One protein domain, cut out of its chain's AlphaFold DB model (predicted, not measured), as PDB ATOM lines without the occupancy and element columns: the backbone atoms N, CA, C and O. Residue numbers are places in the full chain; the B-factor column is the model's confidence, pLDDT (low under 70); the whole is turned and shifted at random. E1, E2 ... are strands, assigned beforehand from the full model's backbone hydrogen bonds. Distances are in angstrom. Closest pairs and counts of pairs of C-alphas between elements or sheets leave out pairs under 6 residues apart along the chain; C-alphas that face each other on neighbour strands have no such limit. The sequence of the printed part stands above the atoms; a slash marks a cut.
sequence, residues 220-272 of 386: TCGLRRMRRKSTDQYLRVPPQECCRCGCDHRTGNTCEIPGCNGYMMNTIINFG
ATOM      1  N   THR A 220      51.081 -13.786  27.705       94.81
ATOM      2  CA  THR A 220      52.116 -13.942  26.680       94.81
ATOM      3  C   THR A 220      52.195 -12.730  25.756       94.81
ATOM      4  O   THR A 220      53.263 -12.152  25.578       94.81
ATOM      5  N   CYS A 221      51.074 -12.327  25.148       95.06
ATOM      6  CA  CYS A 221      51.052 -11.235  24.165       95.06
ATOM      7  C   CYS A 221      50.496  -9.910  24.712       95.06
ATOM      8  O   CYS A 221      50.540  -8.902  24.013       95.06
ATOM      9  N   GLY A 222      49.937  -9.899  25.927       94.12
ATOM     10  CA  GLY A 222      49.373  -8.696  26.541       94.12
ATOM     11  C   GLY A 222      48.015  -8.239  25.996       94.12
ATOM     12  O   GLY A 222      47.544  -7.185  26.423       94.12
ATOM     13  N   LEU A 223      47.366  -9.001  25.098       95.06
ATOM     14  CA  LEU A 223      46.000  -8.713  24.632       95.06
ATOM     15  C   LEU A 223      45.060  -8.523  25.826       95.06
ATOM     16  O   LEU A 223      44.966  -9.424  26.656       95.06
ATOM     17  N   ARG A 224      44.318  -7.412  25.856       93.38
ATOM     18  CA  ARG A 224      43.244  -7.172  26.828       93.38
ATOM     19  C   ARG A 224      41.867  -7.403  26.232       93.38
ATOM     20  O   ARG A 224      41.625  -7.064  25.069       93.38
ATOM     21  N   ARG A 225      40.954  -7.935  27.041       91.12
ATOM     22  CA  ARG A 225      39.548  -8.132  26.684       91.12
ATOM     23  C   ARG A 225      38.643  -7.789  27.857       91.12
ATOM     24  O   ARG A 225      38.812  -8.326  28.945       91.12
ATOM     25  N   MET A 226      37.642  -6.957  27.584       90.62
ATOM     26  CA  MET A 226      36.481  -6.821  28.457       90.62
ATOM     27  C   MET A 226      35.550  -8.014  28.235       90.62
ATOM     28  O   MET A 226      35.274  -8.408  27.097       90.62
ATOM     29  N   ARG A 227      35.064  -8.591  29.327       87.31
ATOM     30  CA  ARG A 227      34.121  -9.705  29.366       87.31
ATOM     31  C   ARG A 227      32.784  -9.222  29.921       87.31
ATOM     32  O   ARG A 227      32.699  -8.246  30.654       87.31
ATOM     33  N   ARG A 228      31.721  -9.937  29.553       81.31
ATOM     34  CA  ARG A 228      30.348  -9.656  30.009       81.31
ATOM     35  C   ARG A 228      30.096 -10.098  31.448       81.31
ATOM     36  O   ARG A 228      29.269  -9.524  32.142       81.31
ATOM     37  N   LYS A 229      30.799 -11.145  31.876       81.88
ATOM     38  CA  LYS A 229      30.741 -11.704  33.229       81.88
ATOM     39  C   LYS A 229      32.069 -11.478  33.923       81.88
ATOM     40  O   LYS A 229      33.087 -11.363  33.235       81.88
ATOM     41  N   SER A 230      32.043 -11.484  35.253       80.94
ATOM     42  CA  SER A 230      33.272 -11.444  36.044       80.94
ATOM     43  C   SER A 230      34.267 -12.523  35.594       80.94
ATOM     44  O   SER A 230      33.895 -13.673  35.334       80.94
ATOM     45  N   THR A 231      35.544 -12.149  35.537       81.25
ATOM     46  CA  THR A 231      36.678 -13.012  35.184       81.25
ATOM     47  C   THR A 231      37.071 -13.993  36.296       81.25
ATOM     48  O   THR A 231      38.006 -14.767  36.123       81.25
ATOM     49  N   ASP A 232      36.334 -14.009  37.412       69.25
ATOM     50  CA  ASP A 232      36.549 -14.891  38.572       69.25
ATOM     51  C   ASP A 232      36.162 -16.377  38.316       69.25
ATOM     52  O   ASP A 232      36.097 -17.170  39.254       69.25
ATOM     53  N   GLN A 233      35.830 -16.789  37.080       62.47
ATOM     54  CA  GLN A 233      35.318 -18.142  36.778       62.47
ATOM     55  C   GLN A 233      36.405 -19.125  36.296       62.47
ATOM     56  O   GLN A 233      36.752 -19.176  35.121       62.47
ATOM     57  N   TYR A 234      36.854 -20.017  37.184       61.25
ATOM     58  CA  TYR A 234      37.985 -20.948  36.988       61.25
ATOM     59  C   TYR A 234      37.657 -22.287  36.293       61.25
ATOM     60  O   TYR A 234      38.138 -23.342  36.701       61.25
ATOM     61  N   LEU A 235      36.800 -22.318  35.271       56.03
ATOM     62  CA  LEU A 235      36.201 -23.599  34.845       56.03
ATOM     63  C   LEU A 235      36.942 -24.371  33.740       56.03
ATOM     64  O   LEU A 235      36.421 -25.386  33.278       56.03
ATOM     65  N   ARG A 236      38.111 -23.923  33.261       57.19
ATOM     66  CA  ARG A 236      38.669 -24.466  32.000       57.19
ATOM     67  C   ARG A 236      40.175 -24.717  31.940       57.19
ATOM     68  O   ARG A 236      40.609 -25.391  31.010       57.19
ATOM     69  N   VAL A 237      40.971 -24.243  32.898       66.00
ATOM     70  CA  VAL A 237      42.430 -24.471  32.914       66.00
ATOM     71  C   VAL A 237      42.903 -24.840  34.320       66.00
ATOM     72  O   VAL A 237      42.269 -24.415  35.283       66.00
ATOM     73  N   PRO A 238      43.998 -25.614  34.468       70.31
ATOM     74  CA  PRO A 238      44.577 -25.881  35.779       70.31
ATOM     75  C   PRO A 238      44.968 -24.570  36.472       70.31
ATOM     76  O   PRO A 238      45.571 -23.714  35.804       70.31
ATOM     77  N   PRO A 239      44.659 -24.416  37.771       71.88
ATOM     78  CA  PRO A 239      45.028 -23.226  38.519       71.88
ATOM     79  C   PRO A 239      46.548 -23.092  38.599       71.88
ATOM     80  O   PRO A 239      47.270 -24.095  38.639       71.88
ATOM     81  N   GLN A 240      47.043 -21.856  38.615       79.31
ATOM     82  CA  GLN A 240      48.457 -21.574  38.840       79.31
ATOM     83  C   GLN A 240      48.600 -20.431  39.838       79.31
ATOM     84  O   GLN A 240      48.275 -19.287  39.531       79.31
ATOM     85  N   GLU A 241      49.152 -20.735  41.010       79.94
ATOM     86  CA  GLU A 241      49.418 -19.723  42.029       79.94
ATOM     87  C   GLU A 241      50.474 -18.718  41.550       79.94
ATOM     88  O   GLU A 241      51.562 -19.076  41.085       79.94
ATOM     89  N   CYS A 242      50.150 -17.436  41.682       74.81
ATOM     90  CA  CYS A 242      51.085 -16.342  41.494       74.81
ATOM     91  C   CYS A 242      52.120 -16.349  42.619       74.81
ATOM     92  O   CYS A 242      51.780 -16.316  43.798       74.81
ATOM     93  N   CYS A 243      53.403 -16.305  42.263       80.81
ATOM     94  CA  CYS A 243      54.495 -16.313  43.237       80.81
ATOM     95  C   CYS A 243      54.580 -15.049  44.112       80.81
ATOM     96  O   CYS A 243      55.321 -15.051  45.091       80.81
ATOM     97  N   ARG A 244      53.865 -13.970  43.761       77.19
ATOM     98  CA  ARG A 244      53.864 -12.708  44.520       77.19
ATOM     99  C   ARG A 244      52.785 -12.666  45.591       77.19
ATOM    100  O   ARG A 244      53.082 -12.330  46.732       77.19
ATOM    101  N   CYS A 245      51.553 -13.002  45.222       75.56
ATOM    102  CA  CYS A 245      50.391 -12.869  46.101       75.56
ATOM    103  C   CYS A 245      49.772 -14.209  46.527       75.56
ATOM    104  O   CYS A 245      48.917 -14.229  47.408       75.56
ATOM    105  N   GLY A 246      50.186 -15.329  45.927       75.31
ATOM    106  CA  GLY A 246      49.652 -16.663  46.220       75.31
ATOM    107  C   GLY A 246      48.265 -16.942  45.628       75.31
ATOM    108  O   GLY A 246      47.694 -17.991  45.904       75.31
ATOM    109  N   CYS A 247      47.702 -16.032  44.825       78.75
ATOM    110  CA  CYS A 247      46.392 -16.207  44.192       78.75
ATOM    111  C   CYS A 247      46.504 -16.819  42.787       78.75
ATOM    112  O   CYS A 247      47.493 -16.602  42.088       78.75
ATOM    113  N   ASP A 248      45.473 -17.545  42.345       82.12
ATOM    114  CA  ASP A 248      45.322 -17.931  40.938       82.12
ATOM    115  C   ASP A 248      44.674 -16.790  40.154       82.12
ATOM    116  O   ASP A 248      43.576 -16.337  40.478       82.12
ATOM    117  N   HIS A 249      45.359 -16.327  39.113       84.56
ATOM    118  CA  HIS A 249      44.859 -15.253  38.258       84.56
ATOM    119  C   HIS A 249      44.265 -15.758  36.944       84.56
ATOM    120  O   HIS A 249      43.764 -14.955  36.161       84.56
ATOM    121  N   ARG A 250      44.314 -17.061  36.648       87.88
ATOM    122  CA  ARG A 250      43.802 -17.589  35.379       87.88
ATOM    123  C   ARG A 250      42.278 -17.490  35.324       87.88
ATOM    124  O   ARG A 250      41.575 -17.915  36.227       87.88
ATOM    125  N   THR A 251      41.760 -17.010  34.201       86.44
ATOM    126  CA  THR A 251      40.308 -16.819  33.981       86.44
ATOM    127  C   THR A 251      39.614 -18.028  33.353       86.44
ATOM    128  O   THR A 251      38.430 -17.982  33.036       86.44
ATOM    129  N   GLY A 252      40.360 -19.097  33.056       86.31
ATOM    130  CA  GLY A 252      39.862 -20.212  32.245       86.31
ATOM    131  C   GLY A 252      39.946 -19.997  30.730       86.31
ATOM    132  O   GLY A 252      39.808 -20.967  29.986       86.31
ATOM    133  N   ASN A 253      40.202 -18.780  30.245       88.31
ATOM    134  CA  ASN A 253      40.294 -18.509  28.809       88.31
ATOM    135  C   ASN A 253      41.740 -18.625  28.289       88.31
ATOM    136  O   ASN A 253      42.712 -18.395  29.014       88.31
ATOM    137  N   THR A 254      41.885 -18.962  27.008       91.06
ATOM    138  CA  THR A 254      43.153 -18.899  26.262       91.06
ATOM    139  C   THR A 254      43.149 -17.701  25.325       91.06
ATOM    140  O   THR A 254      42.085 -17.201  24.955       91.06
ATOM    141  N   CYS A 255      44.333 -17.241  24.925       92.88
ATOM    142  CA  CYS A 255      44.457 -16.121  24.006       92.88
ATOM    143  C   CYS A 255      43.719 -16.382  22.684       92.88
ATOM    144  O   CYS A 255      43.814 -17.459  22.100       92.88
ATOM    145  N   GLU A 256      43.004 -15.369  22.199       91.56
ATOM    146  CA  GLU A 256      42.261 -15.420  20.935       91.56
ATOM    147  C   GLU A 256      43.141 -15.073  19.716       91.56
ATOM    148  O   GLU A 256      42.698 -15.215  18.578       91.56
ATOM    149  N   ILE A 257      44.375 -14.591  19.926       95.50
ATOM    150  CA  ILE A 257      45.293 -14.247  18.833       95.50
ATOM    151  C   ILE A 257      45.836 -15.534  18.199       95.50
ATOM    152  O   ILE A 257      46.471 -16.328  18.900       95.50
ATOM    153  N   PRO A 258      45.672 -15.730  16.875       94.31
ATOM    154  CA  PRO A 258      46.235 -16.882  16.183       94.31
ATOM    155  C   PRO A 258      47.745 -17.010  16.418       94.31
ATOM    156  O   PRO A 258      48.502 -16.067  16.197       94.31
ATOM    157  N   GLY A 259      48.184 -18.185  16.873       93.94
ATOM    158  CA  GLY A 259      49.588 -18.467  17.185       93.94
ATOM    159  C   GLY A 259      50.039 -18.056  18.592       93.94
ATOM    160  O   GLY A 259      51.143 -18.420  18.991       93.94
ATOM    161  N   CYS A 260      49.206 -17.358  19.372       95.62
ATOM    162  CA  CYS A 260      49.468 -17.126  20.788       95.62
ATOM    163  C   CYS A 260      48.858 -18.256  21.627       95.62
ATOM    164  O   CYS A 260      47.643 -18.403  21.690       95.62
ATOM    165  N   ASN A 261      49.702 -19.024  22.316       92.19
ATOM    166  CA  ASN A 261      49.267 -20.106  23.208       92.19
ATOM    167  C   ASN A 261      49.179 -19.661  24.682       92.19
ATOM    168  O   ASN A 261      49.275 -20.491  25.581       92.19
ATOM    169  N   GLY A 262      49.060 -18.352  24.928       93.19
ATOM    170  CA  GLY A 262      49.023 -17.786  26.276       93.19
ATOM    171  C   GLY A 262      47.682 -17.979  26.980       93.19
ATOM    172  O   GLY A 262      46.639 -18.145  26.335       93.19
ATOM    173  N   TYR A 263      47.701 -17.895  28.306       92.25
ATOM    174  CA  TYR A 263      46.498 -17.916  29.133       92.25
ATOM    175  C   TYR A 263      46.004 -16.497  29.406       92.25
ATOM    176  O   TYR A 263      46.786 -15.549  29.505       92.25
ATOM    177  N   MET A 264      44.688 -16.345  29.513       92.62
ATOM    178  CA  MET A 264      44.073 -15.085  29.911       92.62
ATOM    179  C   MET A 264      44.018 -15.010  31.436       92.62
ATOM    180  O   MET A 264      43.459 -15.891  32.096       92.62
ATOM    181  N   MET A 265      44.576 -13.935  31.977       90.69
ATOM    182  CA  MET A 265      44.692 -13.649  33.402       90.69
ATOM    183  C   MET A 265      43.743 -12.513  33.778       90.69
ATOM    184  O   MET A 265      43.611 -11.567  33.004       90.69
ATOM    185  N   ASN A 266      43.093 -12.564  34.938       89.56
ATOM    186  CA  ASN A 266      42.359 -11.412  35.446       89.56
ATOM    187  C   ASN A 266      43.337 -10.257  35.709       89.56
ATOM    188  O   ASN A 266      44.537 -10.460  35.906       89.56
ATOM    189  N   THR A 267      42.822  -9.033  35.672       91.31
ATOM    190  CA  THR A 267      43.637  -7.828  35.890       91.31
ATOM    191  C   THR A 267      43.678  -7.386  37.350       91.31
ATOM    192  O   THR A 267      44.367  -6.420  37.670       91.31
ATOM    193  N   ILE A 268      42.958  -8.083  38.235       88.88
ATOM    194  CA  ILE A 268      42.897  -7.772  39.661       88.88
ATOM    195  C   ILE A 268      44.274  -7.963  40.280       88.88
ATOM    196  O   ILE A 268      44.866  -9.037  40.169       88.88
ATOM    197  N   ILE A 269      44.757  -6.939  40.972       82.75
ATOM    198  CA  ILE A 269      45.980  -7.043  41.767       82.75
ATOM    199  C   ILE A 269      45.633  -7.337  43.224       82.75
ATOM    200  O   ILE A 269      44.646  -6.826  43.761       82.75
ATOM    201  N   ASN A 270      46.474  -8.129  43.879       81.19
ATOM    202  CA  ASN A 270      46.368  -8.422  45.302       81.19
ATOM    203  C   ASN A 270      47.515  -7.757  46.077       81.19
ATOM    204  O   ASN A 270      48.468  -7.236  45.497       81.19
ATOM    205  N   PHE A 271      47.457  -7.780  47.410       74.12
ATOM    206  CA  PHE A 271      48.597  -7.334  48.215       74.12
ATOM    207  C   PHE A 271      49.858  -8.134  47.852       74.12
ATOM    208  O   PHE A 271      49.834  -9.363  47.817       74.12
ATOM    209  N   GLY A 272      50.952  -7.421  47.575       73.44
ATOM    210  CA  GLY A 272      52.213  -7.994  47.091       73.44
ATOM    211  C   GLY A 272      52.366  -7.997  45.565       73.44
ATOM    212  O   GLY A 272      53.486  -8.152  45.075       73.44
TER     213      GLY A 272
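Overview. This is residues 220 to 272 of the 386 residues of the protein "Mono-ADP-ribosyltransferase sirtuin 6" of Mytilus galloprovincialis (UniProt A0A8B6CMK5). With little regular structure, this is mostly loops round a small two-strand hairpin, E2 and E3; E1 lies off to the side near E3, and residues 227 to 249 sweep round from E1 to E2. The printed part has 53 residues, with no named helix and three strands in the order E1, E2, E3, which hold 12 residues: all strand. The sheet, E2 - E3, is antiparallel. The whole is compact, radius of gyration of the C-alphas 11.2 A, spanning 33 by 23 by 19 A.

Along the chain. Find C-alpha 250 at (43.802, -17.589, 35.379), where E2, residues 250 to 254, begins its 9.2 A. E3, residues 263 to 266, runs 10.0 A to C-alpha 266 at (42.359, -11.412, 35.446). E1, residues 224 to 226, runs 7.0 A.

Arrangement. Look at the hairpin E2 and E3, antiparallel at 141 degrees: N 251 and O 264, 2.9 A apart, are within hydrogen-bond range. E1 pairs with no named strand; it is near E3, with 5 pairs of C-alphas within 10 A, and apart from E2.

Size, cuts and confidence. The farthest C-alphas, Pro 258 and Phe 271, are 33.5 A apart. The printed part has no cut. The link E1 to E2 is long. Residues 232 to 237 have pLDDT under 70.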